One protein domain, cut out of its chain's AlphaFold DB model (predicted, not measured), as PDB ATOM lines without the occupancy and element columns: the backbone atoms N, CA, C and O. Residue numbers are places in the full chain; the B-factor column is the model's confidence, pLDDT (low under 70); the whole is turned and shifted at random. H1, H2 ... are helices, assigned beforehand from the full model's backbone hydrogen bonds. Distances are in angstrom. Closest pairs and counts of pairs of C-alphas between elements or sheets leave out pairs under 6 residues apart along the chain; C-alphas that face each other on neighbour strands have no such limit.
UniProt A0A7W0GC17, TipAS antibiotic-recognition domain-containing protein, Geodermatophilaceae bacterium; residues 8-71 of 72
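What this domain is: This is residues 8 to 71 of the 72 residues of the protein "TipAS antibiotic-recognition domain-containing protein" of Geodermatophilaceae bacterium (UniProt A0A7W0GC17). Two helices, H2 and H4, lie side by side and run opposite ways, and H1 crosses over one face of this pair, packed on H4. The short H3 stands crosswise at the end of the pair where H2 ends and H4 begins. The printed part has 64 residues with four named helices, H1, H2, H3 and H4 in chain order, and no named strand: the class is all helix. It is compact, with a radius of gyration of the C-alphas of 11.2 A, and rounded, spanning 28 by 23 by 18 A.

Where its parts are: H1, residues 8 to 20, begins at C-alpha 8 (159.905, 213.181, 126.579) and is 18.8 A long from first to last C-alpha. H2, residues 28 to 40, is 18.5 A long. H3, residues 42 to 49, is 9.7 A long. H4, residues 55 to 70, is 22.4 A long and ends at C-alpha 70 (171.951, 206.042, 133.487).

How they stand to each other: H4 is the hub, touching the three other helices. It touches H2 at a shallow tilt of 3 degrees, opposite ways; their closest C-alphas, Gly 35 and Leu 60, are 4.7 A apart. H1 touches H4 with residues 9 to 14 alone, about perpendicular at 82 degrees, closest at the C-alphas of Val 13 and Met 63, 6.3 A. H1 and H2 are close but not clearly touching, with the closest C-alphas, Tyr 17 and Tyr 31, 8.0 A apart. H3 touches H4 about perpendicular, at 87 degrees, with the C-alphas of Asp 49 and Ala 55 closest at 5.1 A. H2 and H3 touch only at the corner by their link, closest at the C-alphas of Tyr 38 and Tyr 44, 5.0 A. H1 and H3 are apart. Every O i to N i+4 pair is within hydrogen-bond range in H1, H2 and H4, and 3 of 4 are in H3.

The domain as a whole: The C-alphas farthest apart, Thr 25 and Ala 53, are 29.6 A from each other. The printed part has no cut; the links H2 to H3 and H3 to H4 are tight, and H1 to H2 is short. Mean pLDDT of the printed part is 90.6 and of H3 76; no printed residue is under 70.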
ATOM      1  N   ASP A   8     160.985 212.718 125.710       95.81
ATOM      2  CA  ASP A   8     159.905 213.181 126.579       95.81
ATOM      3  C   ASP A   8     159.524 212.121 127.625       95.81
ATOM      4  O   ASP A   8     159.405 212.428 128.815       95.81
ATOM      5  N   VAL A   9     159.423 210.857 127.213       95.44
ATOM      6  CA  VAL A   9     159.189 209.715 128.104       95.44
ATOM      7  C   VAL A   9     160.351 209.555 129.082       95.44
ATOM      8  O   VAL A   9     160.141 209.458 130.291       95.44
ATOM      9  N   GLN A  10     161.588 209.604 128.596       97.88
ATOM     10  CA  GLN A  10     162.777 209.461 129.433       97.88
ATOM     11  C   GLN A  10     162.934 210.623 130.424       97.88
ATOM     12  O   GLN A  10     163.352 210.399 131.561       97.88
ATOM     13  N   ALA A  11     162.506 211.841 130.078       96.62
ATOM     14  CA  ALA A  11     162.446 212.957 131.022       96.62
ATOM     15  C   ALA A  11     161.451 212.699 132.173       96.62
ATOM     16  O   ALA A  11     161.726 213.046 133.331       96.62
ATOM     17  N   LEU A  12     160.313 212.056 131.886       95.69
ATOM     18  CA  LEU A  12     159.352 211.629 132.907       95.69
ATOM     19  C   LEU A  12     159.931 210.522 133.794       95.69
ATOM     20  O   LEU A  12     159.829 210.617 135.020       95.69
ATOM     21  N   VAL A  13     160.587 209.517 133.206       96.75
ATOM     22  CA  VAL A  13     161.235 208.431 133.960       96.75
ATOM     23  C   VAL A  13     162.369 208.968 134.832       96.75
ATOM     24  O   VAL A  13     162.486 208.564 135.985       96.75
ATOM     25  N   ALA A  14     163.144 209.942 134.355       97.19
ATOM     26  CA  ALA A  14     164.171 210.603 135.155       97.19
ATOM     27  C   ALA A  14     163.574 211.329 136.370       97.19
ATOM     28  O   ALA A  14     164.139 211.300 137.465       97.19
ATOM     29  N   ARG A  15     162.410 211.981 136.207       97.38
ATOM     30  CA  ARG A  15     161.681 212.590 137.330       97.38
ATOM     31  C   ARG A  15     161.193 211.532 138.316       97.38
ATOM     32  O   ARG A  15     161.315 211.745 139.519       97.38
ATOM     33  N   HIS A  16     160.671 210.416 137.813       95.44
ATOM     34  CA  HIS A  16     160.256 209.287 138.640       95.44
ATOM     35  C   HIS A  16     161.436 208.708 139.431       95.44
ATOM     36  O   HIS A  16     161.336 208.591 140.647       95.44
ATOM     37  N   TYR A  17     162.578 208.460 138.783       96.38
ATOM     38  CA  TYR A  17     163.796 207.998 139.447       96.38
ATOM     39  C   TYR A  17     164.208 208.945 140.575       96.38
ATOM     40  O   TYR A  17     164.375 208.496 141.701       96.38
ATOM     41  N   ARG A  18     164.268 210.264 140.322       96.62
ATOM     42  CA  ARG A  18     164.597 211.258 141.363       96.62
ATOM     43  C   ARG A  18     163.641 211.217 142.554       96.62
ATOM     44  O   ARG A  18     164.083 211.419 143.678       96.62
ATOM     45  N   TRP A  19     162.353 210.986 142.312       95.38
ATOM     46  CA  TRP A  19     161.371 210.834 143.383       95.38
ATOM     47  C   TRP A  19     161.580 209.533 144.168       95.38
ATOM     48  O   TRP A  19     161.589 209.562 145.390       95.38
ATOM     49  N   VAL A  20     161.839 208.404 143.505       94.31
ATOM     50  CA  VAL A  20     162.191 207.151 144.198       94.31
ATOM     51  C   VAL A  20     163.469 207.332 145.032       94.31
ATOM     52  O   VAL A  20     163.506 206.931 146.196       94.31
ATOM     53  N   SER A  21     164.460 208.045 144.483       94.94
ATOM     54  CA  SER A  21     165.724 208.404 145.137       94.94
ATOM     55  C   SER A  21     165.573 209.194 146.438       94.94
ATOM     56  O   SER A  21     166.521 209.222 147.220       94.94
ATOM     57  N   THR A  22     164.412 209.801 146.722       95.94
ATOM     58  CA  THR A  22     164.185 210.461 148.019       95.94
ATOM     59  C   THR A  22     163.974 209.473 149.166       95.94
ATOM     60  O   THR A  22     164.124 209.858 150.321       95.94
ATOM     61  N   PHE A  23     163.621 208.218 148.869       92.50
ATOM     62  CA  PHE A  23     163.397 207.166 149.869       92.50
ATOM     63  C   PHE A  23     164.562 206.178 149.935       92.50
ATOM     64  O   PHE A  23     164.977 205.764 151.014       92.50
ATOM     65  N   SER A  24     165.099 205.798 148.779       90.06
ATOM     66  CA  SER A  24     166.271 204.934 148.638       90.06
ATOM     67  C   SER A  24     166.903 205.201 147.280       90.06
ATOM     68  O   SER A  24     166.190 205.550 146.352       90.06
ATOM     69  N   THR A  25     168.223 205.060 147.126       93.12
ATOM     70  CA  THR A  25     168.879 205.239 145.816       93.12
ATOM     71  C   THR A  25     169.023 203.879 145.128       93.12
ATOM     72  O   THR A  25     169.982 203.166 145.429       93.12
ATOM     73  N   PRO A  26     168.085 203.465 144.252       93.75
ATOM     74  CA  PRO A  26     168.178 202.170 143.598       93.75
ATOM     75  C   PRO A  26     169.295 202.171 142.550       93.75
ATOM     76  O   PRO A  26     169.470 203.138 141.800       93.75
ATOM     77  N   ASN A  27     170.018 201.053 142.487       95.44
ATOM     78  CA  ASN A  27     170.874 200.705 141.353       95.44
ATOM     79  C   ASN A  27     170.017 200.232 140.162       95.44
ATOM     80  O   ASN A  27     168.782 200.191 140.253       95.44
ATOM     81  N   ARG A  28     170.658 199.874 139.040       96.00
ATOM     82  CA  ARG A  28     169.956 199.432 137.825       96.00
ATOM     83  C   ARG A  28     168.952 198.315 138.105       96.00
ATOM     84  O   ARG A  28     167.782 198.438 137.751       96.00
ATOM     85  N   GLU A  29     169.402 197.248 138.758       95.88
ATOM     86  CA  GLU A  29     168.587 196.064 139.037       95.88
ATOM     87  C   GLU A  29     167.400 196.390 139.951       95.88
ATOM     88  O   GLU A  29     166.260 196.067 139.626       95.88
ATOM     89  N   ALA A  30     167.637 197.102 141.055       95.50
ATOM     90  CA  ALA A  30     166.584 197.489 141.987       95.50
ATOM     91  C   ALA A  30     165.514 198.368 141.323       95.50
ATOM     92  O   ALA A  30     164.324 198.203 141.597       95.50
ATOM     93  N   TYR A  31     165.911 199.278 140.429       96.69
ATOM     94  CA  TYR A  31     164.957 200.130 139.722       96.69
ATOM     95  C   TYR A  31     164.130 199.339 138.698       96.69
ATOM     96  O   TYR A  31     162.922 199.541 138.607       96.69
ATOM     97  N   VAL A  32     164.737 198.391 137.977       96.06
ATOM     98  CA  VAL A  32     164.006 197.498 137.061       96.06
ATOM     99  C   VAL A  32     163.042 196.586 137.824       96.06
ATOM    100  O   VAL A  32     161.884 196.464 137.428       96.06
ATOM    101  N   ASN A  33     163.471 196.016 138.953       95.25
ATOM    102  CA  ASN A  33     162.631 195.163 139.797       95.25
ATOM    103  C   ASN A  33     161.420 195.923 140.363       95.25
ATOM    104  O   ASN A  33     160.327 195.366 140.448       95.25
ATOM    105  N   LEU A  34     161.579 197.212 140.683       93.81
ATOM    106  CA  LEU A  34     160.459 198.079 141.058       93.81
ATOM    107  C   LEU A  34     159.434 198.214 139.921       93.81
ATOM    108  O   LEU A  34     158.234 198.120 140.165       93.81
ATOM    109  N   GLY A  35     159.894 198.405 138.684       93.19
ATOM    110  CA  GLY A  35     159.008 198.441 137.521       93.19
ATOM    111  C   GLY A  35     158.308 197.099 137.285       93.19
ATOM    112  O   GLY A  35     157.128 197.075 136.951       93.19
ATOM    113  N   GLN A  36     159.010 195.982 137.497       93.81
ATOM    114  CA  GLN A  36     158.441 194.641 137.353       93.81
ATOM    115  C   GLN A  36     157.310 194.416 138.366       93.81
ATOM    116  O   GLN A  36     156.241 193.939 137.998       93.81
ATOM    117  N   MET A  37     157.479 194.884 139.608       92.38
ATOM    118  CA  MET A  37     156.415 194.882 140.619       92.38
ATOM    119  C   MET A  37     155.166 195.661 140.165       92.38
ATOM    120  O   MET A  37     154.054 195.266 140.506       92.38
ATOM    121  N   TYR A  38     155.311 196.745 139.389       89.56
ATOM    122  CA  TYR A  38     154.155 197.493 138.871       89.56
ATOM    123  C   TYR A  38     153.311 196.699 137.871       89.56
ATOM    124  O   TYR A  38     152.124 196.993 137.731       89.56
ATOM    125  N   VAL A  39     153.915 195.726 137.187       88.38
ATOM    126  CA  VAL A  39     153.239 194.831 136.240       88.38
ATOM    127  C   VAL A  39     152.702 193.594 136.958       88.38
ATOM    128  O   VAL A  39     151.563 193.196 136.728       88.38
ATOM    129  N   ASP A  40     153.504 193.008 137.847       88.81
ATOM    130  CA  ASP A  40     153.201 191.720 138.475       88.81
ATOM    131  C   ASP A  40     152.155 191.826 139.595       88.81
ATOM    132  O   ASP A  40     151.433 190.861 139.850       88.81
ATOM    133  N   ASP A  41     152.052 192.976 140.276       87.06
ATOM    134  CA  ASP A  41     151.063 193.198 141.332       87.06
ATOM    135  C   ASP A  41     149.823 193.938 140.781       87.06
ATOM    136  O   ASP A  41     149.896 195.136 140.467       87.06
ATOM    137  N   PRO A  42     148.643 193.280 140.737       79.31
ATOM    138  CA  PRO A  42     147.412 193.855 140.196       79.31
ATOM    139  C   PRO A  42     146.983 195.169 140.858       79.31
ATOM    140  O   PRO A  42     146.295 195.978 140.237       79.31
ATOM    141  N   ARG A  43     147.382 195.411 142.116       81.69
ATOM    142  CA  ARG A  43     147.063 196.653 142.837       81.69
ATOM    143  C   ARG A  43     147.785 197.850 142.230       81.69
ATOM    144  O   ARG A  43     147.238 198.952 142.205       81.69
ATOM    145  N   TYR A  44     149.008 197.644 141.749       77.69
ATOM    146  CA  TYR A  44     149.789 198.672 141.070       77.69
ATOM    147  C   TYR A  44     149.404 198.753 139.596       77.69
ATOM    148  O   TYR A  44     149.169 199.863 139.115       77.69
ATOM    149  N   ALA A  45     149.217 197.615 138.925       76.06
ATOM    150  CA  ALA A  45     148.761 197.579 137.538       76.06
ATOM    151  C   ALA A  45     147.443 198.351 137.355       76.06
ATOM    152  O   ALA A  45     147.356 199.209 136.483       76.06
ATOM    153  N   ALA A  46     146.465 198.184 138.257       73.50
ATOM    154  CA  ALA A  46     145.195 198.919 138.220       73.50
ATOM    155  C   ALA A  46     145.352 200.454 138.294       73.50
ATOM    156  O   ALA A  46     144.530 201.191 137.747       73.50
ATOM    157  N   ASN A  47     146.412 200.959 138.938       76.44
ATOM    158  CA  ASN A  47     146.684 202.396 139.010       76.44
ATOM    159  C   ASN A  47     147.258 202.963 137.707       76.44
ATOM    160  O   ASN A  47     147.050 204.148 137.438       76.44
ATOM    161  N   TYR A  48     147.956 202.147 136.916       72.12
ATOM    162  CA  TYR A  48     148.540 202.546 135.636       72.12
ATOM    163  C   TYR A  48     147.594 202.250 134.471       72.12
ATOM    164  O   TYR A  48     147.334 203.128 133.650       72.12
ATOM    165  N   ASP A  49     146.992 201.063 134.448       75.12
ATOM    166  CA  ASP A  49     146.146 200.582 133.354       75.12
ATOM    167  C   ASP A  49     144.796 201.310 133.260       75.12
ATOM    168  O   ASP A  49     144.127 201.252 132.228       75.12
ATOM    169  N   LYS A  50     144.426 202.106 134.276       75.94
ATOM    170  CA  LYS A  50     143.321 203.079 134.173       75.94
ATOM    171  C   LYS A  50     143.515 204.090 133.032       75.94
ATOM    172  O   LYS A  50     142.550 204.706 132.590       75.94
ATOM    173  N   HIS A  51     144.753 204.276 132.574       70.75
ATOM    174  CA  HIS A  51     145.115 205.156 131.463       70.75
ATOM    175  C   HIS A  51     145.191 204.431 130.108       70.75
ATOM    176  O   HIS A  51     145.510 205.059 129.100       70.75
ATOM    177  N   GLY A  52     144.871 203.135 130.073       70.88
ATOM    178  CA  GLY A  52     144.908 202.287 128.886       70.88
ATOM    179  C   GLY A  52     145.540 200.933 129.200       70.88
ATOM    180  O   GLY A  52     146.484 200.848 129.982       70.88
ATOM    181  N   ALA A  53     145.031 199.868 128.579       73.44
ATOM    182  CA  ALA A  53     145.590 198.529 128.749       73.44
ATOM    183  C   ALA A  53     147.077 198.500 128.344       73.44
ATOM    184  O   ALA A  53     147.435 198.990 127.271       73.44
ATOM    185  N   GLY A  54     147.931 197.928 129.198       79.31
ATOM    186  CA  GLY A  54     149.377 197.824 128.959       79.31
ATOM    187  C   GLY A  54     150.184 199.070 129.340       79.31
ATOM    188  O   GLY A  54     151.376 199.139 129.036       79.31
ATOM    189  N   ALA A  55     149.576 200.049 130.018       82.69
ATOM    190  CA  ALA A  55     150.291 201.216 130.527       82.69
ATOM    191  C   ALA A  55     151.356 200.827 131.565       82.69
ATOM    192  O   ALA A  55     152.455 201.378 131.551       82.69
ATOM    193  N   SER A  56     151.071 199.846 132.426       88.00
ATOM    194  CA  SER A  56     152.050 199.281 133.368       88.00
ATOM    195  C   SER A  56     153.277 198.683 132.657       88.00
ATOM    196  O   SER A  56     154.413 198.979 133.029       88.00
ATOM    197  N   THR A  57     153.070 197.914 131.583       90.75
ATOM    198  CA  THR A  57     154.154 197.349 130.758       90.75
ATOM    199  C   THR A  57     154.979 198.440 130.080       90.75
ATOM    200  O   THR A  57     156.205 198.396 130.121       90.75
ATOM    201  N   PHE A  58     154.324 199.467 129.531       92.25
ATOM    202  CA  PHE A  58     155.016 200.614 128.939       92.25
ATOM    203  C   PHE A  58     155.921 201.335 129.953       92.25
ATOM    204  O   PHE A  58     157.053 201.696 129.634       92.25
ATOM    205  N   VAL A  59     155.445 201.517 131.190       92.50
ATOM    206  CA  VAL A  59     156.240 202.118 132.272       92.50
ATOM    207  C   VAL A  59     157.462 201.259 132.595       92.50
ATOM    208  O   VAL A  59     158.563 201.800 132.705       92.50
ATOM    209  N   LEU A  60     157.302 199.935 132.693       95.12
ATOM    210  CA  LEU A  60     158.423 199.013 132.896       95.12
ATOM    211  C   LEU A  60     159.464 199.127 131.772       95.12
ATOM    212  O   LEU A  60     160.656 199.246 132.056       95.12
ATOM    213  N   ASP A  61     159.037 199.133 130.511       96.38
ATOM    214  CA  ASP A  61     159.955 199.240 129.374       96.38
ATOM    215  C   ASP A  61     160.712 200.576 129.384       96.38
ATOM    216  O   ASP A  61     161.931 200.609 129.207       96.38
ATOM    217  N   ALA A  62     160.029 201.678 129.701       96.75
ATOM    218  CA  ALA A  62     160.657 202.990 129.817       96.75
ATOM    219  C   ALA A  62     161.663 203.050 130.985       96.75
ATOM    220  O   ALA A  62     162.737 203.651 130.858       96.75
ATOM    221  N   MET A  63     161.349 202.393 132.110       97.31
ATOM    222  CA  MET A  63     162.249 202.256 133.259       97.31
ATOM    223  C   MET A  63     163.490 201.423 132.928       97.31
ATOM    224  O   MET A  63     164.583 201.813 133.340       97.31
ATOM    225  N   LYS A  64     163.357 200.334 132.157       97.81
ATOM    226  CA  LYS A  64     164.497 199.523 131.685       97.81
ATOM    227  C   LYS A  64     165.459 200.351 130.839       97.81
ATOM    228  O   LYS A  64     166.652 200.363 131.132       97.81
ATOM    229  N   VAL A  65     164.939 201.100 129.863       97.81
ATOM    230  CA  VAL A  65     165.756 201.975 129.005       97.81
ATOM    231  C   VAL A  65     166.502 203.024 129.834       97.81
ATOM    232  O   VAL A  65     167.701 203.234 129.643       97.81
ATOM    233  N   TYR A  66     165.825 203.659 130.794       97.81
ATOM    234  CA  TYR A  66     166.470 204.637 131.668       97.81
ATOM    235  C   TYR A  66     167.579 204.001 132.514       97.81
ATOM    236  O   TYR A  66     168.665 204.572 132.638       97.81
ATOM    237  N   ALA A  67     167.308 202.825 133.085       97.12
ATOM    238  CA  ALA A  67     168.234 202.105 133.946       97.12
ATOM    239  C   ALA A  67     169.501 201.669 133.193       97.12
ATOM    240  O   ALA A  67     170.606 201.802 133.718       97.12
ATOM    241  N   GLU A  68     169.353 201.198 131.956       96.94
ATOM    242  CA  GLU A  68     170.472 200.844 131.079       96.94
ATOM    243  C   GLU A  68     171.346 202.060 130.747       96.94
ATOM    244  O   GLU A  68     172.571 201.979 130.812       96.94
ATOM    245  N   ARG A  69     170.723 203.205 130.446       96.19
ATOM    246  CA  ARG A  69     171.432 204.428 130.042       96.19
ATOM    247  C   ARG A  69     172.123 205.163 131.196       96.19
ATOM    248  O   ARG A  69     173.118 205.838 130.953       96.19
ATOM    249  N   ASN A  70     171.586 205.096 132.418       95.44
ATOM    250  CA  ASN A  70     171.951 206.042 133.487       95.44
ATOM    251  C   ASN A  70     172.404 205.405 134.802       95.44
ATOM    252  O   ASN A  70     172.987 206.103 135.631       95.44
ATOM    253  N   LEU A  71     172.097 204.131 135.046       93.88
ATOM    254  CA  LEU A  71     172.344 203.495 136.341       93.88
ATOM    255  C   LEU A  71     173.456 202.459 136.219       93.88
ATOM    256  O   LEU A  71     173.570 201.803 135.185       93.88
TER     257      LEU A  71